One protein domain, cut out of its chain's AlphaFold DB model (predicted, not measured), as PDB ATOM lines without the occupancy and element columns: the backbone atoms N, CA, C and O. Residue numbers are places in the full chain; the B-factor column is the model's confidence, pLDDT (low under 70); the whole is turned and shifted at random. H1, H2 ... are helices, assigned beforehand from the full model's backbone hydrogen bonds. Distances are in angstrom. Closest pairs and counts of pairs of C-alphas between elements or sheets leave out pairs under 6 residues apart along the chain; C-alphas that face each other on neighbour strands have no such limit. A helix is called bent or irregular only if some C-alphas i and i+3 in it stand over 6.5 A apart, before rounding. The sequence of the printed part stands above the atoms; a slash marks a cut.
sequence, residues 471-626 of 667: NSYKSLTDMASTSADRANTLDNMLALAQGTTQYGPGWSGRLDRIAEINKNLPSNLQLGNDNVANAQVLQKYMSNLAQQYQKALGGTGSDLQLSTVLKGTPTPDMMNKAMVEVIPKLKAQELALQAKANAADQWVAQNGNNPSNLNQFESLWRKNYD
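What this domain is: This is residues 471 to 626 of the 667 residues of an uncharacterized protein of Paraburkholderia caballeronis (UniProt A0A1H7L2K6). Two long helices, H4 and H6, have H2 between them, the three side by side with H2 running opposite to both, in a rod-like, all-helix body. H1 leads into H2 and packs on H6, H7 folds back on H6 at one end of the rod, H3 makes a corner with H4 at the other end, where residues 507 to 511 of H3 meet residues 532 to 536 of H4 and residues 519 to 525 stick out, and H5 packs on residues 546 to 550 of H4 at a steep tilt. The printed part has 156 residues, with seven named helices, H1 to H7 in chain order, and no named strand. It is loose, with a radius of gyration of the C-alphas of 19.6 A and spans of 66 by 31 by 26 A.

Where its parts are: H1, residues 471 to 481, begins with C-alpha 471 at (86.531, 91.698, 98.605). H2 is residues 483 to 498, 22.3 A from first to last C-alpha, and H3 is residues 507 to 518. H4, residues 531 to 552, is 31.2 A long and begins with C-alpha 531 at (124.525, 76.694, 117.688). H5 is residues 559 to 568. H6, residues 576 to 604, is 41.9 A long, and is neither bent nor irregular, but only just: C-alphas 581 and 584 are 6.4 A apart. H7, residues 611 to 624, is 20.1 A long and ends with C-alpha 624 at (102.367, 86.683, 82.998); it is irregular, with C-alphas 612 and 615 8.0 A apart.

How they stand to each other: H4 and H6 are the hubs, touching three helices each, and are apart from each other. H2 touches H6 at a shallow tilt of 19 degrees, opposite ways; their closest C-alphas, of Ala 497 and Asn 576, are 5.2 A apart. H2 touches H4 at a shallow tilt of 24 degrees, opposite ways, closest at the C-alphas of Met 493 and Leu 538, 6.0 A. H6 touches H1 with residues 590 to 600 alone, at a steep tilt of 49 degrees, closest at the C-alphas of Ala 480 and Gln 594, 5.1 A. H1 and H2 meet only through their link. H6 and H7 form a helical hairpin at a steep tilt of 42 degrees, closest at the C-alphas of Val 604 and Pro 611, 6.4 A. H4 touches H3 at a steep tilt of 66 degrees, closest at the C-alphas of Leu 511 and Val 532, 7.0 A. H4 touches H5 with residues 546 to 550 alone, at a steep tilt of 60 degrees, closest at the C-alphas of Ala 546 and Leu 566, 6.3 A. The helix packing is mostly crossed, meaning at steep tilts, but only just, with 2 of 6 touching pairs at a shallow tilt. In H1 to H5 every O i to N i+4 pair is within hydrogen-bond range, against 23 of 25 in H6 and 7 of 10 in H7.

The domain as a whole: The two C-alphas farthest apart, of Leu 525 and Gly 608, are 66.6 A apart. The printed part has no cut. The link from H3 to H4 is long, with 12 residues. Mean pLDDT of the printed part is 72.1; 50 residues are under 70, among them residues 521 to 532 and 545 to 572, and H5 has a mean of 42.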
ATOM      1  N   ASN A 471      86.099  92.566  97.504       69.75
ATOM      2  CA  ASN A 471      86.531  91.698  98.605       69.75
ATOM      3  C   ASN A 471      87.866  91.000  98.306       69.75
ATOM      4  O   ASN A 471      88.719  90.895  99.186       69.75
ATOM      5  N   SER A 472      88.068  90.555  97.063       68.31
ATOM      6  CA  SER A 472      89.325  89.939  96.619       68.31
ATOM      7  C   SER A 472      90.479  90.940  96.641       68.31
ATOM      8  O   SER A 472      91.568  90.605  97.098       68.31
ATOM      9  N   TYR A 473      90.226  92.179  96.207       71.94
ATOM     10  CA  TYR A 473      91.182  93.279  96.301       71.94
ATOM     11  C   TYR A 473      91.557  93.571  97.758       71.94
ATOM     12  O   TYR A 473      92.736  93.568  98.095       71.94
ATOM     13  N   LYS A 474      90.566  93.702  98.651       73.19
ATOM     14  CA  LYS A 474      90.809  93.903 100.084       73.19
ATOM     15  C   LYS A 474      91.643  92.772 100.693       73.19
ATOM     16  O   LYS A 474      92.658  93.031 101.333       73.19
ATOM     17  N   SER A 475      91.269  91.518 100.438       69.25
ATOM     18  CA  SER A 475      92.025  90.354 100.913       69.25
ATOM     19  C   SER A 475      93.465  90.344 100.387       69.25
ATOM     20  O   SER A 475      94.387  90.047 101.144       69.25
ATOM     21  N   LEU A 476      93.679  90.714  99.119       73.12
ATOM     22  CA  LEU A 476      95.014  90.851  98.539       73.12
ATOM     23  C   LEU A 476      95.840  91.915  99.275       73.12
ATOM     24  O   LEU A 476      96.982  91.639  99.643       73.12
ATOM     25  N   THR A 477      95.260  93.090  99.534       77.12
ATOM     26  CA  THR A 477      95.934  94.171 100.269       77.12
ATOM     27  C   THR A 477      96.246  93.783 101.719       77.12
ATOM     28  O   THR A 477      97.365  93.999 102.184       77.12
ATOM     29  N   ASP A 478      95.324  93.100 102.406       72.44
ATOM     30  CA  ASP A 478      95.518  92.616 103.778       72.44
ATOM     31  C   ASP A 478      96.658  91.580 103.843       72.44
ATOM     32  O   ASP A 478      97.558  91.674 104.684       72.44
ATOM     33  N   MET A 479      96.685  90.617 102.914       66.12
ATOM     34  CA  MET A 479      97.750  89.609 102.838       66.12
ATOM     35  C   MET A 479      99.115  90.221 102.492       66.12
ATOM     36  O   MET A 479     100.139  89.770 103.020       66.12
ATOM     37  N   ALA A 480      99.143  91.234 101.623       76.31
ATOM     38  CA  ALA A 480     100.366  91.928 101.232       76.31
ATOM     39  C   ALA A 480     100.923  92.812 102.355       76.31
ATOM     40  O   ALA A 480     102.140  92.843 102.539       76.31
ATOM     41  N   SER A 481     100.063  93.443 103.164       77.81
ATOM     42  CA  SER A 481     100.483  94.297 104.288       77.81
ATOM     43  C   SER A 481     101.372  93.569 105.306       77.81
ATOM     44  O   SER A 481     102.301  94.152 105.855       77.81
ATOM     45  N   THR A 482     101.142  92.267 105.499       75.31
ATOM     46  CA  THR A 482     101.917  91.401 106.405       75.31
ATOM     47  C   THR A 482     102.995  90.587 105.684       75.31
ATOM     48  O   THR A 482     103.755  89.852 106.311       75.31
ATOM     49  N   SER A 483     103.078  90.690 104.356       78.06
ATOM     50  CA  SER A 483     104.045  89.941 103.551       78.06
ATOM     51  C   SER A 483     105.477  90.439 103.743       78.06
ATOM     52  O   SER A 483     106.407  89.635 103.708       78.06
ATOM     53  N   ALA A 484     105.670  91.738 103.992       80.50
ATOM     54  CA  ALA A 484     106.993  92.302 104.263       80.50
ATOM     55  C   ALA A 484     107.619  91.685 105.526       80.50
ATOM     56  O   ALA A 484     108.778  91.273 105.510       80.50
ATOM     57  N   ASP A 485     106.824  91.513 106.585       79.81
ATOM     58  CA  ASP A 485     107.264  90.874 107.827       79.81
ATOM     59  C   ASP A 485     107.597  89.389 107.626       79.81
ATOM     60  O   ASP A 485     108.601  88.896 108.157       79.81
ATOM     61  N   ARG A 486     106.808  88.673 106.808       81.44
ATOM     62  CA  ARG A 486     107.115  87.285 106.417       81.44
ATOM     63  C   ARG A 486     108.413  87.199 105.622       81.44
ATOM     64  O   ARG A 486     109.244  86.346 105.924       81.44
ATOM     65  N   ALA A 487     108.626  88.095 104.658       84.31
ATOM     66  CA  ALA A 487     109.853  88.149 103.866       84.31
ATOM     67  C   ALA A 487     111.091  88.425 104.740       84.31
ATOM     68  O   ALA A 487     112.087  87.714 104.617       84.31
ATOM     69  N   ASN A 488     111.000  89.367 105.685       84.56
ATOM     70  CA  ASN A 488     112.072  89.653 106.648       84.56
ATOM     71  C   ASN A 488     112.354  88.456 107.571       84.56
ATOM     72  O   ASN A 488     113.505  88.140 107.872       84.56
ATOM     73  N   THR A 489     111.306  87.752 108.005       80.94
ATOM     74  CA  THR A 489     111.448  86.527 108.806       80.94
ATOM     75  C   THR A 489     112.181  85.442 108.017       80.94
ATOM     76  O   THR A 489     113.095  84.808 108.544       80.94
ATOM     77  N   LEU A 490     111.840  85.270 106.737       83.62
ATOM     78  CA  LEU A 490     112.517  84.344 105.829       83.62
ATOM     79  C   LEU A 490     113.989  84.731 105.601       83.62
ATOM     80  O   LEU A 490     114.834  83.840 105.572       83.62
ATOM     81  N   ASP A 491     114.326  86.019 105.524       87.19
ATOM     82  CA  ASP A 491     115.723  86.474 105.433       87.19
ATOM     83  C   ASP A 491     116.534  86.124 106.679       87.19
ATOM     84  O   ASP A 491     117.639  85.585 106.575       87.19
ATOM     85  N   ASN A 492     115.964  86.341 107.863       85.88
ATOM     86  CA  ASN A 492     116.608  85.952 109.114       85.88
ATOM     87  C   ASN A 492     116.813  84.430 109.196       85.88
ATOM     88  O   ASN A 492     117.859  83.960 109.645       85.88
ATOM     89  N   MET A 493     115.840  83.644 108.722       81.62
ATOM     90  CA  MET A 493     115.965  82.187 108.635       81.62
ATOM     91  C   MET A 493     117.048  81.762 107.635       81.62
ATOM     92  O   MET A 493     117.801  80.830 107.920       81.62
ATOM     93  N   LEU A 494     117.154  82.436 106.485       87.19
ATOM     94  CA  LEU A 494     118.179  82.150 105.480       87.19
ATOM     95  C   LEU A 494     119.579  82.439 106.025       87.19
ATOM     96  O   LEU A 494     120.462  81.596 105.884       87.19
ATOM     97  N   ALA A 495     119.763  83.580 106.692       86.69
ATOM     98  CA  ALA A 495     121.029  83.949 107.320       86.69
ATOM     99  C   ALA A 495     121.466  82.904 108.358       86.69
ATOM    100  O   ALA A 495     122.622  82.479 108.373       86.69
ATOM    101  N   LEU A 496     120.527  82.415 109.176       84.06
ATOM    102  CA  LEU A 496     120.792  81.342 110.134       84.06
ATOM    103  C   LEU A 496     121.140  80.021 109.442       84.06
ATOM    104  O   LEU A 496     122.072  79.351 109.878       84.06
ATOM    105  N   ALA A 497     120.435  79.656 108.366       85.56
ATOM    106  CA  ALA A 497     120.677  78.430 107.602       85.56
ATOM    107  C   ALA A 497     122.013  78.440 106.832       85.56
ATOM    108  O   ALA A 497     122.613  77.380 106.643       85.56
ATOM    109  N   GLN A 498     122.475  79.613 106.394       86.12
ATOM    110  CA  GLN A 498     123.774  79.818 105.738       86.12
ATOM    111  C   GLN A 498     124.936  79.962 106.731       86.12
ATOM    112  O   GLN A 498     126.096  79.893 106.326       86.12
ATOM    113  N   GLY A 499     124.633  80.163 108.016       83.88
ATOM    114  CA  GLY A 499     125.621  80.245 109.083       83.88
ATOM    115  C   GLY A 499     126.363  78.928 109.337       83.88
ATOM    116  O   GLY A 499     126.157  77.905 108.686       83.88
ATOM    117  N   THR A 500     127.239  78.944 110.339       77.00
ATOM    118  CA  THR A 500     128.079  77.791 110.712       77.00
ATOM    119  C   THR A 500     127.313  76.691 111.452       77.00
ATOM    120  O   THR A 500     127.802  75.565 111.566       77.00
ATOM    121  N   THR A 501     126.109  76.990 111.947       78.19
ATOM    122  CA  THR A 501     125.271  76.037 112.673       78.19
ATOM    123  C   THR A 501     124.729  74.966 111.733       78.19
ATOM    124  O   THR A 501     123.983  75.261 110.805       78.19
ATOM    125  N   GLN A 502     125.075  73.705 111.990       77.75
ATOM    126  CA  GLN A 502     124.540  72.566 111.244       77.75
ATOM    127  C   GLN A 502     123.196  72.123 111.835       77.75
ATOM    128  O   GLN A 502     123.132  71.651 112.971       77.75
ATOM    129  N   TYR A 503     122.138  72.279 111.046       79.75
ATOM    130  CA  TYR A 503     120.774  71.817 111.275       79.75
ATOM    131  C   TYR A 503     120.517  70.476 110.579       79.75
ATOM    132  O   TYR A 503     121.191  70.117 109.607       79.75
ATOM    133  N   GLY A 504     119.536  69.723 111.067       76.81
ATOM    134  CA  GLY A 504     119.226  68.399 110.543       76.81
ATOM    135  C   GLY A 504     118.374  67.562 111.494       76.81
ATOM    136  O   GLY A 504     118.053  68.017 112.592       76.81
ATOM    137  N   PRO A 505     118.013  66.335 111.088       75.94
ATOM    138  CA  PRO A 505     117.039  65.520 111.805       75.94
ATOM    139  C   PRO A 505     117.391  65.311 113.283       75.94
ATOM    140  O   PRO A 505     118.496  64.881 113.613       75.94
ATOM    141  N   GLY A 506     116.433  65.581 114.174       70.31
ATOM    142  CA  GLY A 506     116.580  65.392 115.619       70.31
ATOM    143  C   GLY A 506     117.077  66.631 116.366       70.31
ATOM    144  O   GLY A 506     117.325  66.552 117.576       70.31
ATOM    145  N   TRP A 507     117.201  67.775 115.687       73.50
ATOM    146  CA  TRP A 507     117.492  69.046 116.343       73.50
ATOM    147  C   TRP A 507     116.337  69.487 117.235       73.50
ATOM    148  O   TRP A 507     116.596  69.926 118.349       73.50
ATOM    149  N   SER A 508     115.080  69.304 116.830       68.00
ATOM    150  CA  SER A 508     113.929  69.615 117.696       68.00
ATOM    151  C   SER A 508     114.040  68.910 119.054       68.00
ATOM    152  O   SER A 508     114.088  69.557 120.098       68.00
ATOM    153  N   GLY A 509     114.272  67.595 119.044       70.19
ATOM    154  CA  GLY A 509     114.484  66.822 120.270       70.19
ATOM    155  C   GLY A 509     115.757  67.200 121.045       70.19
ATOM    156  O   GLY A 509     115.823  67.014 122.261       70.19
ATOM    157  N   ARG A 510     116.792  67.735 120.384       70.62
ATOM    158  CA  ARG A 510     117.987  68.266 121.062       70.62
ATOM    159  C   ARG A 510     117.704  69.615 121.725       70.62
ATOM    160  O   ARG A 510     118.190  69.828 122.833       70.62
ATOM    161  N   LEU A 511     116.930  70.489 121.082       69.81
ATOM    162  CA  LEU A 511     116.466  71.754 121.653       69.81
ATOM    163  C   LEU A 511     115.619  71.505 122.892       69.81
ATOM    164  O   LEU A 511     115.903  72.115 123.916       69.81
ATOM    165  N   ASP A 512     114.673  70.569 122.830       71.31
ATOM    166  CA  ASP A 512     113.815  70.230 123.967       71.31
ATOM    167  C   ASP A 512     114.637  69.725 125.155       71.31
ATOM    168  O   ASP A 512     114.463  70.189 126.278       71.31
ATOM    169  N   ARG A 513     115.620  68.845 124.905       70.56
ATOM    170  CA  ARG A 513     116.541  68.379 125.954       70.56
ATOM    171  C   ARG A 513     117.365  69.514 126.554       70.56
ATOM    172  O   ARG A 513     117.541  69.551 127.765       70.56
ATOM    173  N   ILE A 514     117.884  70.430 125.737       70.88
ATOM    174  CA  ILE A 514     118.706  71.538 126.243       70.88
ATOM    175  C   ILE A 514     117.848  72.582 126.954       70.88
ATOM    176  O   ILE A 514     118.265  73.089 127.986       70.88
ATOM    177  N   ALA A 515     116.645  72.872 126.464       68.12
ATOM    178  CA  ALA A 515     115.684  73.726 127.149       68.12
ATOM    179  C   ALA A 515     115.313  73.137 128.516       68.12
ATOM    180  O   ALA A 515     115.288  73.867 129.503       68.12
ATOM    181  N   GLU A 516     115.102  71.822 128.597       70.31
ATOM    182  CA  GLU A 516     114.816  71.128 129.854       70.31
ATOM    183  C   GLU A 516     115.997  71.166 130.831       70.31
ATOM    184  O   GLU A 516     115.815  71.403 132.024       70.31
ATOM    185  N   ILE A 517     117.227  71.020 130.332       71.12
ATOM    186  CA  ILE A 517     118.432  71.181 131.153       71.12
ATOM    187  C   ILE A 517     118.591  72.647 131.604       71.12
ATOM    188  O   ILE A 517     118.853  72.906 132.778       71.12
ATOM    189  N   ASN A 518     118.363  73.612 130.709       70.50
ATOM    190  CA  ASN A 518     118.524  75.045 130.974       70.50
ATOM    191  C   ASN A 518     117.464  75.616 131.919       70.50
ATOM    192  O   ASN A 518     117.760  76.586 132.610       70.50
ATOM    193  N   LYS A 519     116.271  75.013 132.017       73.69
ATOM    194  CA  LYS A 519     115.272  75.370 133.045       73.69
ATOM    195  C   LYS A 519     115.822  75.248 134.466       73.69
ATOM    196  O   LYS A 519     115.395  75.986 135.346       73.69
ATOM    197  N   ASN A 520     116.767  74.333 134.677       75.38
ATOM    198  CA  ASN A 520     117.353  74.041 135.982       75.38
ATOM    199  C   ASN A 520     118.732  74.693 136.178       75.38
ATOM    200  O   ASN A 520     119.375  74.466 137.204       75.38
ATOM    201  N   LEU A 521     119.195  75.493 135.210       66.25
ATOM    202  CA  LEU A 521     120.483  76.178 135.253       66.25
ATOM    203  C   LEU A 521     120.274  77.699 135.315       66.25
ATOM    204  O   LEU A 521     119.463  78.243 134.561       66.25
ATOM    205  N   PRO A 522     121.016  78.422 136.174       67.56
ATOM    206  CA  PRO A 522     121.010  79.880 136.144       67.56
ATOM    207  C   PRO A 522     121.527  80.379 134.786       67.56
ATOM    208  O   PRO A 522     122.306  79.702 134.117       67.56
ATOM    209  N   SER A 523     121.081  81.565 134.363       61.56
ATOM    210  CA  SER A 523     121.242  82.101 132.998       61.56
ATOM    211  C   SER A 523     122.685  82.107 132.472       61.56
ATOM    212  O   SER A 523     122.903  82.008 131.271       61.56
ATOM    213  N   ASN A 524     123.670  82.197 133.366       63.97
ATOM    214  CA  ASN A 524     125.106  82.192 133.068       63.97
ATOM    215  C   ASN A 524     125.722  80.788 132.903       63.97
ATOM    216  O   ASN A 524     126.879  80.678 132.508       63.97
ATOM    217  N   LEU A 525     124.977  79.731 133.235       60.09
ATOM    218  CA  LEU A 525     125.372  78.324 133.118       60.09
ATOM    219  C   LEU A 525     124.512  77.558 132.106       60.09
ATOM    220  O   LEU A 525     124.717  76.360 131.923       60.09
ATOM    221  N   GLN A 526     123.558  78.226 131.451       66.38
ATOM    222  CA  GLN A 526     122.742  77.616 130.407       66.38
ATOM    223  C   GLN A 526     123.636  77.062 129.292       66.38
ATOM    224  O   GLN A 526     124.479  77.754 128.721       66.38
ATOM    225  N   LEU A 527     123.453  75.780 128.987       52.91
ATOM    226  CA  LEU A 527     124.167  75.082 127.934       52.91
ATOM    227  C   LEU A 527     123.712  75.614 126.575       52.91
ATOM    228  O   LEU A 527     122.516  75.662 126.280       52.91
ATOM    229  N   GLY A 528     124.673  75.957 125.721       57.38
ATOM    230  CA  GLY A 528     124.364  76.400 124.368       57.38
ATOM    231  C   GLY A 528     125.444  77.254 123.736       57.38
ATOM    232  O   GLY A 528     125.228  78.431 123.507       57.38
ATOM    233  N   ASN A 529     126.577  76.623 123.429       60.34
ATOM    234  CA  ASN A 529     127.624  77.113 122.532       60.34
ATOM    235  C   ASN A 529     126.979  77.486 121.183       60.34
ATOM    236  O   ASN A 529     126.676  76.562 120.431       60.34
ATOM    237  N   ASP A 530     126.652  78.770 120.985       65.44
ATOM    238  CA  ASP A 530     126.075  79.519 119.845       65.44
ATOM    239  C   ASP A 530     125.067  78.808 118.918       65.44
ATOM    240  O   ASP A 530     123.977  79.303 118.660       65.44
ATOM    241  N   ASN A 531     125.369  77.599 118.462       68.75
ATOM    242  CA  ASN A 531     124.525  76.694 117.688       68.75
ATOM    243  C   ASN A 531     123.162  76.395 118.324       68.75
ATOM    244  O   ASN A 531     122.169  76.288 117.612       68.75
ATOM    245  N   VAL A 532     123.094  76.242 119.649       69.31
ATOM    246  CA  VAL A 532     121.813  76.018 120.347       69.31
ATOM    247  C   VAL A 532     120.992  77.297 120.370       69.31
ATOM    248  O   VAL A 532     119.800  77.248 120.082       69.31
ATOM    249  N   ALA A 533     121.623  78.436 120.659       71.06
ATOM    250  CA  ALA A 533     120.962  79.733 120.620       71.06
ATOM    251  C   ALA A 533     120.433  80.029 119.206       71.06
ATOM    252  O   ALA A 533     119.257  80.349 119.046       71.06
ATOM    253  N   ASN A 534     121.246  79.803 118.171       74.50
ATOM    254  CA  ASN A 534     120.853  79.948 116.767       74.50
ATOM    255  C   ASN A 534     119.694  79.019 116.389       74.50
ATOM    256  O   ASN A 534     118.753  79.454 115.732       74.50
ATOM    257  N   ALA A 535     119.707  77.766 116.853       70.81
ATOM    258  CA  ALA A 535     118.612  76.825 116.625       70.81
ATOM    259  C   ALA A 535     117.317  77.224 117.357       70.81
ATOM    260  O   ALA A 535     116.236  77.104 116.781       70.81
ATOM    261  N   GLN A 536     117.402  77.776 118.572       72.06
ATOM    262  CA  GLN A 536     116.243  78.341 119.275       72.06
ATOM    263  C   GLN A 536     115.689  79.576 118.557       72.06
ATOM    264  O   GLN A 536     114.474  79.733 118.441       72.06
ATOM    265  N   VAL A 537     116.561  80.461 118.071       74.50
ATOM    266  CA  VAL A 537     116.161  81.644 117.297       74.50
ATOM    267  C   VAL A 537     115.503  81.219 115.981       74.50
ATOM    268  O   VAL A 537     114.436  81.728 115.643       74.50
ATOM    269  N   LEU A 538     116.070  80.232 115.284       73.56
ATOM    270  CA  LEU A 538     115.493  79.662 114.071       73.56
ATOM    271  C   LEU A 538     114.097  79.076 114.337       73.56
ATOM    272  O   LEU A 538     113.153  79.389 113.614       73.56
ATOM    273  N   GLN A 539     113.943  78.299 115.415       74.81
ATOM    274  CA  GLN A 539     112.649  77.752 115.829       74.81
ATOM    275  C   GLN A 539     111.629  78.863 116.123       74.81
ATOM    276  O   GLN A 539     110.481  78.760 115.695       74.81
ATOM    277  N   LYS A 540     112.038  79.954 116.786       73.38
ATOM    278  CA  LYS A 540     111.168  81.116 117.035       73.38
ATOM    279  C   LYS A 540     110.708  81.779 115.739       73.38
ATOM    280  O   LYS A 540     109.516  82.058 115.614       73.38
ATOM    281  N   TYR A 541     111.607  82.003 114.778       75.62
ATOM    282  CA  TYR A 541     111.232  82.560 113.475       75.62
ATOM    283  C   TYR A 541     110.259  81.650 112.726       75.62
ATOM    284  O   TYR A 541     109.272  82.136 112.184       75.62
ATOM    285  N   MET A 542     110.461  80.333 112.773       68.12
ATOM    286  CA  MET A 542     109.556  79.361 112.155       68.12
ATOM    287  C   MET A 542     108.176  79.342 112.819       68.12
ATOM    288  O   MET A 542     107.162  79.383 112.126       68.12
ATOM    289  N   SER A 543     108.114  79.330 114.155       67.75
ATOM    290  CA  SER A 543     106.842  79.411 114.884       67.75
ATOM    291  C   SER A 543     106.106  80.716 114.591       67.75
ATOM    292  O   SER A 543     104.893  80.705 114.395       67.75
ATOM    293  N   ASN A 544     106.834  81.831 114.516       71.81
ATOM    294  CA  ASN A 544     106.263  83.124 114.163       71.81
ATOM    295  C   ASN A 544     105.724  83.117 112.720       71.81
ATOM    296  O   ASN A 544     104.566  83.464 112.502       71.81
ATOM    297  N   LEU A 545     106.504  82.618 111.757       69.50
ATOM    298  CA  LEU A 545     106.102  82.499 110.353       69.50
ATOM    299  C   LEU A 545     104.856  81.612 110.180       69.50
ATOM    300  O   LEU A 545     103.922  81.991 109.477       69.50
ATOM    301  N   ALA A 546     104.798  80.464 110.861       65.00
ATOM    302  CA  ALA A 546     103.636  79.575 110.834       65.00
ATOM    303  C   ALA A 546     102.375  80.255 111.395       65.00
ATOM    304  O   ALA A 546     101.302  80.162 110.797       65.00
ATOM    305  N   GLN A 547     102.505  81.004 112.496       65.81
ATOM    306  CA  GLN A 547     101.405  81.800 113.051       65.81
ATOM    307  C   GLN A 547     100.958  82.917 112.096       65.81
ATOM    308  O   GLN A 547      99.763  83.197 111.997       65.81
ATOM    309  N   GLN A 548     101.889  83.550 111.376       67.88
ATOM    310  CA  GLN A 548     101.557  84.563 110.371       67.88
ATOM    311  C   GLN A 548     100.804  83.957 109.177       67.88
ATOM    312  O   GLN A 548      99.787  84.514 108.763       67.88
ATOM    313  N   TYR A 549     101.225  82.792 108.671       64.50
ATOM    314  CA  TYR A 549     100.494  82.080 107.615       64.50
ATOM    315  C   TYR A 549      99.104  81.627 108.064       64.50
ATOM    316  O   TYR A 549      98.141  81.756 107.311       64.50
ATOM    317  N   GLN A 550      98.967  81.160 109.306       57.50
ATOM    318  CA  GLN A 550      97.673  80.787 109.872       57.50
ATOM    319  C   GLN A 550      96.697  81.973 109.905       57.50
ATOM    320  O   GLN A 550      95.529  81.818 109.546       57.50
ATOM    321  N   LYS A 551      97.176  83.163 110.295       58.41
ATOM    322  CA  LYS A 551      96.376  84.397 110.281       58.41
ATOM    323  C   LYS A 551      95.990  84.811 108.859       58.41
ATOM    324  O   LYS A 551      94.844  85.184 108.635       58.41
ATOM    325  N   ALA A 552      96.918  84.713 107.906       52.94
ATOM    326  CA  ALA A 552      96.682  85.093 106.512       52.94
ATOM    327  C   ALA A 552      95.675  84.176 105.789       52.94
ATOM    328  O   ALA A 552      94.943  84.635 104.920       52.94
ATOM    329  N   LEU A 553      95.599  82.895 106.167       49.00
ATOM    330  CA  LEU A 553      94.685  81.911 105.569       49.00
ATOM    331  C   LEU A 553      93.268  81.920 106.176       49.00
ATOM    332  O   LEU A 553      92.448  81.079 105.812       49.00
ATOM    333  N   GLY A 554      92.966  82.832 107.108       42.56
ATOM    334  CA  GLY A 554      91.638  82.937 107.730       42.56
ATOM    335  C   GLY A 554      91.250  81.735 108.603       42.56
ATOM    336  O   GLY A 554      90.071  81.539 108.897       42.56
ATOM    337  N   GLY A 555      92.221  80.910 109.008       39.09
ATOM    338  CA  GLY A 555      91.976  79.688 109.769       39.09
ATOM    339  C   GLY A 555      91.643  79.965 111.235       39.09
ATOM    340  O   GLY A 555      92.389  80.644 111.938       39.09
ATOM    341  N   THR A 556      90.574  79.346 111.739       37.53
ATOM    342  CA  THR A 556      90.147  79.352 113.155       37.53
ATOM    343  C   THR A 556      91.070  78.555 114.097       37.53
ATOM    344  O   THR A 556      90.687  78.226 115.215       37.53
ATOM    345  N   GLY A 557      92.306  78.261 113.683       41.16
ATOM    346  CA  GLY A 557      93.324  77.632 114.528       41.16
ATOM    347  C   GLY A 557      93.108  76.160 114.846       41.16
ATOM    348  O   GLY A 557      93.478  75.719 115.926       41.16
ATOM    349  N   SER A 558      92.549  75.382 113.913       39.62
ATOM    350  CA  SER A 558      92.575  73.925 114.063       39.62
ATOM    351  C   SER A 558      94.001  73.385 113.870       39.62
ATOM    352  O   SER A 558      94.681  73.715 112.893       39.62
ATOM    353  N   ASP A 559      94.446  72.523 114.789       34.78
ATOM    354  CA  ASP A 559      95.796  71.933 114.814       34.78
ATOM    355  C   ASP A 559      96.176  71.212 113.507       34.78
ATOM    356  O   ASP A 559      97.353  71.092 113.168       34.78
ATOM    357  N   LEU A 560      95.187  70.776 112.719       34.97
ATOM    358  CA  LEU A 560      95.393  70.125 111.426       34.97
ATOM    359  C   LEU A 560      95.848  71.106 110.329       34.97
ATOM    360  O   LEU A 560      96.721  70.776 109.521       34.97
ATOM    361  N   GLN A 561      95.292  72.321 110.307       34.22
ATOM    362  CA  GLN A 561      95.706  73.371 109.371       34.22
ATOM    363  C   GLN A 561      97.101  73.884 109.730       34.22
ATOM    364  O   GLN A 561      97.954  74.006 108.851       34.22
ATOM    365  N   LEU A 562      97.371  74.070 111.027       43.62
ATOM    366  CA  LEU A 562      98.696  74.431 111.524       43.62
ATOM    367  C   LEU A 562      99.731  73.337 111.213       43.62
ATOM    368  O   LEU A 562     100.803  73.649 110.709       43.62
ATOM    369  N   SER A 563      99.402  72.057 111.414       37.47
ATOM    370  CA  SER A 563     100.282  70.925 111.076       37.47
ATOM    371  C   SER A 563     100.595  70.840 109.577       37.47
ATOM    372  O   SER A 563     101.723  70.533 109.194       37.47
ATOM    373  N   THR A 564      99.618  71.135 108.717       40.06
ATOM    374  CA  THR A 564      99.797  71.098 107.256       40.06
ATOM    375  C   THR A 564     100.688  72.243 106.774       40.06
ATOM    376  O   THR A 564     101.590  72.017 105.969       40.06
ATOM    377  N   VAL A 565     100.499  73.449 107.320       46.22
ATOM    378  CA  VAL A 565     101.377  74.600 107.056       46.22
ATOM    379  C   VAL A 565     102.783  74.340 107.611       46.22
ATOM    380  O   VAL A 565     103.757  74.538 106.891       46.22
ATOM    381  N   LEU A 566     102.900  73.791 108.825       48.31
ATOM    382  CA  LEU A 566     104.184  73.454 109.455       48.31
ATOM    383  C   LEU A 566     104.998  72.424 108.661       48.31
ATOM    384  O   LEU A 566     106.220  72.525 108.613       48.31
ATOM    385  N   LYS A 567     104.339  71.456 108.010       48.28
ATOM    386  CA  LYS A 567     104.996  70.476 107.123       48.28
ATOM    387  C   LYS A 567     105.494  71.090 105.810       48.28
ATOM    388  O   LYS A 567     106.378  70.513 105.183       48.28
ATOM    389  N   GLY A 568     104.927  72.222 105.387       50.72
ATOM    390  CA  GLY A 568     105.354  72.978 104.206       50.72
ATOM    391  C   GLY A 568     106.366  74.092 104.503       50.72
ATOM    392  O   GLY A 568     107.033  74.566 103.585       50.72
ATOM    393  N   THR A 569     106.501  74.509 105.766       61.97
ATOM    394  CA  THR A 569     107.478  75.515 106.201       61.97
ATOM    395  C   THR A 569     108.802  74.878 106.627       61.97
ATOM    396  O   THR A 569     108.803  73.762 107.145       61.97
ATOM    397  N   PRO A 570     109.938  75.580 106.477       63.03
ATOM    398  CA  PRO A 570     111.220  75.100 106.968       63.03
ATOM    399  C   PRO A 570     111.169  74.771 108.467       63.03
ATOM    400  O   PRO A 570     110.566  75.523 109.229       63.03
ATOM    401  N   THR A 571     111.828  73.689 108.898       66.69
ATOM    402  CA  THR A 571     111.943  73.296 110.321       66.69
ATOM    403  C   THR A 571     113.409  73.111 110.731       66.69
ATOM    404  O   THR A 571     114.245  72.881 109.855       66.69
ATOM    405  N   PRO A 572     113.769  73.159 112.033       62.56
ATOM    406  CA  PRO A 572     115.152  72.929 112.477       62.56
ATOM    407  C   PRO A 572     115.636  71.494 112.205       62.56
ATOM    408  O   PRO A 572     116.837  71.229 112.213       62.56
ATOM    409  N   ASP A 573     114.697  70.576 111.952       70.44
ATOM    410  CA  ASP A 573     114.974  69.202 111.537       70.44
ATOM    411  C   ASP A 573     115.293  69.081 110.037       70.44
ATOM    412  O   ASP A 573     115.799  68.048 109.592       70.44
ATOM    413  N   MET A 574     115.047  70.130 109.243       72.00
ATOM    414  CA  MET A 574     115.531  70.194 107.867       72.00
ATOM    415  C   MET A 574     117.035  70.456 107.834       72.00
ATOM    416  O   MET A 574     117.574  71.275 108.576       72.00
ATOM    417  N   MET A 575     117.720  69.791 106.906       75.19
ATOM    418  CA  MET A 575     119.130  70.068 106.635       75.19
ATOM    419  C   MET A 575     119.315  71.506 106.131       75.19
ATOM    420  O   MET A 575     118.493  71.990 105.347       75.19
ATOM    421  N   ASN A 576     120.440  72.151 106.470       80.44
ATOM    422  CA  ASN A 576     120.787  73.497 105.978       80.44
ATOM    423  C   ASN A 576     120.597  73.631 104.470       80.44
ATOM    424  O   ASN A 576     119.995  74.591 104.010       80.44
ATOM    425  N   LYS A 577     121.071  72.643 103.697       79.56
ATOM    426  CA  LYS A 577     120.954  72.650 102.232       79.56
ATOM    427  C   LYS A 577     119.499  72.739 101.767       79.56
ATOM    428  O   LYS A 577     119.208  73.503 100.857       79.56
ATOM    429  N   ALA A 578     118.594  72.012 102.421       73.88
ATOM    430  CA  ALA A 578     117.172  72.056 102.100       73.88
ATOM    431  C   ALA A 578     116.557  73.413 102.475       73.88
ATOM    432  O   ALA A 578     115.769  73.964 101.713       73.88
ATOM    433  N   MET A 579     116.950  73.995 103.612       79.19
ATOM    434  CA  MET A 579     116.501  75.336 104.001       79.19
ATOM    435  C   MET A 579     116.994  76.416 103.034       79.19
ATOM    436  O   MET A 579     116.198  77.234 102.584       79.19
ATOM    437  N   VAL A 580     118.271  76.376 102.650       84.44
ATOM    438  CA  VAL A 580     118.868  77.292 101.665       84.44
ATOM    439  C   VAL A 580     118.204  77.157 100.290       84.44
ATOM    440  O   VAL A 580     118.151  78.127  99.544       84.44
ATOM    441  N   GLU A 581     117.645  75.993  99.955       79.81
ATOM    442  CA  GLU A 581     116.898  75.810  98.708       79.81
ATOM    443  C   GLU A 581     115.438  76.293  98.796       79.81
ATOM    444  O   GLU A 581     114.915  76.886  97.849       79.81
ATOM    445  N   VAL A 582     114.756  76.024  99.913       75.25
ATOM    446  CA  VAL A 582     113.312  76.269 100.068       75.25
ATOM    447  C   VAL A 582     113.012  77.712 100.474       75.25
ATOM    448  O   VAL A 582     112.084  78.311  99.928       75.25
ATOM    449  N   ILE A 583     113.797  78.299 101.384       81.88
ATOM    450  CA  ILE A 583     113.552  79.651 101.910       81.88
ATOM    451  C   ILE A 583     113.511  80.710 100.792       81.88
ATOM    452  O   ILE A 583     112.538  81.466 100.756       81.88
ATOM    453  N   PRO A 584     114.449  80.749  99.820       81.44
ATOM    454  CA  PRO A 584     114.382  81.724  98.727       81.44
ATOM    455  C   PRO A 584     113.137  81.570  97.844       81.44
ATOM    456  O   PRO A 584     112.614  82.564  97.336       81.44
ATOM    457  N   LYS A 585     112.629  80.339  97.672       78.38
ATOM    458  CA  LYS A 585     111.396  80.069  96.914       78.38
ATOM    459  C   LYS A 585     110.164  80.581  97.664       78.38
ATOM    460  O   LYS A 585     109.293  81.182  97.045       78.38
ATOM    461  N   LEU A 586     110.111  80.397  98.985       76.50
ATOM    462  CA  LEU A 586     109.049  80.961  99.828       76.50
ATOM    463  C   LEU A 586     109.101  82.490  99.835       76.50
ATOM    464  O   LEU A 586     108.080  83.143  99.634       76.50
ATOM    465  N   LYS A 587     110.297  83.077  99.944       82.81
ATOM    466  CA  LYS A 587     110.462  84.532  99.854       82.81
ATOM    467  C   LYS A 587     110.031  85.061  98.486       82.81
ATOM    468  O   LYS A 587     109.387  86.100  98.413       82.81
ATOM    469  N   ALA A 588     110.302  84.329  97.405       77.44
ATOM    470  CA  ALA A 588     109.819  84.691  96.074       77.44
ATOM    471  C   ALA A 588     108.281  84.707  95.986       77.44
ATOM    472  O   ALA A 588     107.729  85.548  95.282       77.44
ATOM    473  N   GLN A 589     107.580  83.832  96.715       77.62
ATOM    474  CA  GLN A 589     106.114  83.859  96.798       77.62
ATOM    475  C   GLN A 589     105.598  85.076  97.581       77.62
ATOM    476  O   GLN A 589     104.598  85.671  97.187       77.62
ATOM    477  N   GLU A 590     106.292  85.487  98.643       80.25
ATOM    478  CA  GLU A 590     105.960  86.716  99.378       80.25
ATOM    479  C   GLU A 590     106.202  87.971  98.529       80.25
ATOM    480  O   GLU A 590     105.329  88.829  98.416       80.25
ATOM    481  N   LEU A 591     107.340  88.050  97.838       84.12
ATOM    482  CA  LEU A 591     107.623  89.147  96.908       84.12
ATOM    483  C   LEU A 591     106.613  89.188  95.755       84.12
ATOM    484  O   LEU A 591     106.158  90.262  95.374       84.12
ATOM    485  N   ALA A 592     106.203  88.026  95.244       80.12
ATOM    486  CA  ALA A 592     105.133  87.925  94.261       80.12
ATOM    487  C   ALA A 592     103.798  88.471  94.777       80.12
ATOM    488  O   ALA A 592     103.080  89.134  94.031       80.12
ATOM    489  N   LEU A 593     103.448  88.184  96.032       79.12
ATOM    490  CA  LEU A 593     102.225  88.674  96.661       79.12
ATOM    491  C   LEU A 593     102.249  90.202  96.813       79.12
ATOM    492  O   LEU A 593     101.266  90.860  96.474       79.12
ATOM    493  N   GLN A 594     103.377  90.766  97.251       85.06
ATOM    494  CA  GLN A 594     103.573  92.219  97.334       85.06
ATOM    495  C   GLN A 594     103.495  92.874  95.957       85.06
ATOM    496  O   GLN A 594     102.762  93.842  95.768       85.06
ATOM    497  N   ALA A 595     104.193  92.308  94.972       86.75
ATOM    498  CA  ALA A 595     104.144  92.771  93.595       86.75
ATOM    499  C   ALA A 595     102.724  92.709  93.027       86.75
ATOM    500  O   ALA A 595     102.311  93.630  92.330       86.75
ATOM    501  N   LYS A 596     101.951  91.668  93.363       84.81
ATOM    502  CA  LYS A 596     100.554  91.540  92.942       84.81
ATOM    503  C   LYS A 596      99.684  92.640  93.531       84.81
ATOM    504  O   LYS A 596      98.886  93.213  92.798       84.81
ATOM    505  N   ALA A 597      99.822  92.928  94.823       84.00
ATOM    506  CA  ALA A 597      99.070  93.998  95.471       84.00
ATOM    507  C   ALA A 597      99.430  95.369  94.884       84.00
ATOM    508  O   ALA A 597      98.544  96.078  94.423       84.00
ATOM    509  N   ASN A 598     100.723  95.677  94.760       87.94
ATOM    510  CA  ASN A 598     101.186  96.928  94.152       87.94
ATOM    511  C   ASN A 598     100.712  97.070  92.697       87.94
ATOM    512  O   ASN A 598     100.300  98.146  92.268       87.94
ATOM    513  N   ALA A 599     100.743  95.980  91.928       88.50
ATOM    514  CA  ALA A 599     100.253  95.956  90.558       88.50
ATOM    515  C   ALA A 599      98.731  96.139  90.483       88.50
ATOM    516  O   ALA A 599      98.249  96.817  89.578       88.50
ATOM    517  N   ALA A 600      97.979  95.562  91.424       84.44
ATOM    518  CA  ALA A 600      96.540  95.769  91.536       84.44
ATOM    519  C   ALA A 600      96.221  97.235  91.862       84.44
ATOM    520  O   ALA A 600      95.349  97.811  91.218       84.44
ATOM    521  N   ASP A 601      96.961  97.859  92.782       87.31
ATOM    522  CA  ASP A 601      96.808  99.273  93.145       87.31
ATOM    523  C   ASP A 601      97.086 100.195  91.953       87.31
ATOM    524  O   ASP A 601      96.277 101.066  91.628       87.31
ATOM    525  N   GLN A 602      98.198  99.970  91.246       87.75
ATOM    526  CA  GLN A 602      98.534 100.716  90.031       87.75
ATOM    527  C   GLN A 602      97.488 100.520  88.938       87.75
ATOM    528  O   GLN A 602      97.151 101.465  88.229       87.75
ATOM    529  N   TRP A 603      96.972  99.301  88.793       86.88
ATOM    530  CA  TRP A 603      95.947  98.997  87.809       86.88
ATOM    531  C   TRP A 603      94.629  99.703  88.138       86.88
ATOM    532  O   TRP A 603      94.056 100.322  87.247       86.88
ATOM    533  N   VAL A 604      94.189  99.680  89.402       85.44
ATOM    534  CA  VAL A 604      92.991 100.397  89.878       85.44
ATOM    535  C   VAL A 604      93.147 101.915  89.726       85.44
ATOM    536  O   VAL A 604      92.165 102.596  89.453       85.44
ATOM    537  N   ALA A 605      94.364 102.452  89.850       85.38
ATOM    538  CA  ALA A 605      94.637 103.879  89.679       85.38
ATOM    539  C   ALA A 605      94.587 104.369  88.214       85.38
ATOM    540  O   ALA A 605      94.592 105.578  87.973       85.38
ATOM    541  N   GLN A 606      94.553 103.473  87.220       85.31
ATOM    542  CA  GLN A 606      94.452 103.851  85.805       85.31
ATOM    543  C   GLN A 606      93.025 104.293  85.439       85.31
ATOM    544  O   GLN A 606      92.036 103.728  85.905       85.31
ATOM    545  N   ASN A 607      92.908 105.280  84.542       75.19
ATOM    546  CA  ASN A 607      91.613 105.799  84.089       75.19
ATOM    547  C   ASN A 607      90.716 104.683  83.521       75.19
ATOM    548  O   ASN A 607      91.057 104.055  82.521       75.19
ATOM    549  N   GLY A 608      89.544 104.487  84.135       75.25
ATOM    550  CA  GLY A 608      88.549 103.487  83.723       75.25
ATOM    551  C   GLY A 608      88.627 102.148  84.467       75.25
ATOM    552  O   GLY A 608      87.722 101.326  84.312       75.25
ATOM    553  N   ASN A 609      89.642 101.944  85.309       82.94
ATOM    554  CA  ASN A 609      89.757 100.774  86.175       82.94
ATOM    555  C   ASN A 609      89.251 101.079  87.587       82.94
ATOM    556  O   ASN A 609      89.248 102.219  88.043       82.94
ATOM    557  N   ASN A 610      88.756 100.053  88.270       80.19
ATOM    558  CA  ASN A 610      88.262 100.124  89.637       80.19
ATOM    559  C   ASN A 610      88.265  98.719  90.273       80.19
ATOM    560  O   ASN A 610      88.430  97.711  89.585       80.19
ATOM    561  N   PRO A 611      88.051  98.589  91.591       74.00
ATOM    562  CA  PRO A 611      87.980  97.270  92.213       74.00
ATOM    563  C   PRO A 611      86.893  96.367  91.614       74.00
ATOM    564  O   PRO A 611      87.011  95.154  91.706       74.00
ATOM    565  N   SER A 612      85.865  96.911  90.957       69.25
ATOM    566  CA  SER A 612      84.767  96.134  90.374       69.25
ATOM    567  C   SER A 612      85.150  95.376  89.098       69.25
ATOM    568  O   SER A 612      84.486  94.389  88.782       69.25
ATOM    569  N   ASN A 613      86.213  95.769  88.385       74.94
ATOM    570  CA  ASN A 613      86.730  95.065  87.202       74.94
ATOM    571  C   ASN A 613      88.081  94.350  87.437       74.94
ATOM    572  O   ASN A 613      88.747  93.960  86.475       74.94
ATOM    573  N   LEU A 614      88.460  94.099  88.700       78.06
ATOM    574  CA  LEU A 614      89.717  93.427  89.089       78.06
ATOM    575  C   LEU A 614      89.948  92.065  88.404       78.06
ATOM    576  O   LEU A 614      91.084  91.637  88.221       78.06
ATOM    577  N   ASN A 615      88.892  91.372  87.978       77.62
ATOM    578  CA  ASN A 615      89.000  90.125  87.219       77.62
ATOM    579  C   ASN A 615      89.825  90.268  85.918       77.62
ATOM    580  O   ASN A 615      90.463  89.304  85.481       77.62
ATOM    581  N   GLN A 616      89.846  91.459  85.310       84.44
ATOM    582  CA  GLN A 616      90.689  91.761  84.150       84.44
ATOM    583  C   GLN A 616      92.172  91.808  84.541       84.44
ATOM    584  O   GLN A 616      92.997  91.154  83.895       84.44
ATOM    585  N   PHE A 617      92.496  92.494  85.642       85.88
ATOM    586  CA  PHE A 617      93.831  92.476  86.238       85.88
ATOM    587  C   PHE A 617      94.270  91.052  86.596       85.88
ATOM    588  O   PHE A 617      95.348  90.629  86.191       85.88
ATOM    589  N   GLU A 618      93.426  90.276  87.278       78.94
ATOM    590  CA  GLU A 618      93.728  88.889  87.655       78.94
ATOM    591  C   GLU A 618      94.064  88.018  86.440       78.94
ATOM    592  O   GLU A 618      94.974  87.189  86.494       78.94
ATOM    593  N   SER A 619      93.361  88.220  85.323       83.44
ATOM    594  CA  SER A 619      93.624  87.501  84.073       83.44
ATOM    595  C   SER A 619      94.982  87.879  83.472       83.44
ATOM    596  O   SER A 619      95.742  86.996  83.063       83.44
ATOM    597  N   LEU A 620      95.323  89.174  83.462       84.56
ATOM    598  CA  LEU A 620      96.627  89.672  83.010       84.56
ATOM    599  C   LEU A 620      97.764  89.177  83.909       84.56
ATOM    600  O   LEU A 620      98.770  88.670  83.406       84.56
ATOM    601  N   TRP A 621      97.577  89.265  85.226       83.12
ATOM    602  CA  TRP A 621      98.517  88.779  86.225       83.12
ATOM    603  C   TRP A 621      98.799  87.293  86.026       83.12
ATOM    604  O   TRP A 621      99.942  86.916  85.802       83.12
ATOM    605  N   ARG A 622      97.768  86.438  86.016       81.31
ATOM    606  CA  ARG A 622      97.923  84.976  85.875       81.31
ATOM    607  C   ARG A 622      98.628  84.571  84.585       81.31
ATOM    608  O   ARG A 622      99.414  83.627  84.601       81.31
ATOM    609  N   LYS A 623      98.373  85.280  83.481       85.69
ATOM    610  CA  LYS A 623      99.017  85.013  82.186       85.69
ATOM    611  C   LYS A 623     100.535  85.218  82.244       85.69
ATOM    612  O   LYS A 623     101.288  84.438  81.660       85.69
ATOM    613  N   ASN A 624     100.971  86.253  82.952       85.19
ATOM    614  CA  ASN A 624     102.367  86.683  82.998       85.19
ATOM    615  C   ASN A 624     103.084  86.275  84.298       85.19
ATOM    616  O   ASN A 624     104.300  86.413  84.396       85.19
ATOM    617  N   TYR A 625     102.355  85.734  85.276       84.00
ATOM    618  CA  TYR A 625     102.899  85.280  86.545       84.00
ATOM    619  C   TYR A 625     103.849  84.094  86.346       84.00
ATOM    620  O   TYR A 625     103.545  83.110  85.658       84.00
ATOM    621  N   ASP A 626     105.013  84.196  86.977       85.06
ATOM    622  CA  ASP A 626     105.942  83.093  87.161       85.06
ATOM    623  C   ASP A 626     106.742  83.332  88.452       85.06
ATOM    624  O   ASP A 626     107.412  84.364  88.571       85.06
TER     625      ASP A 626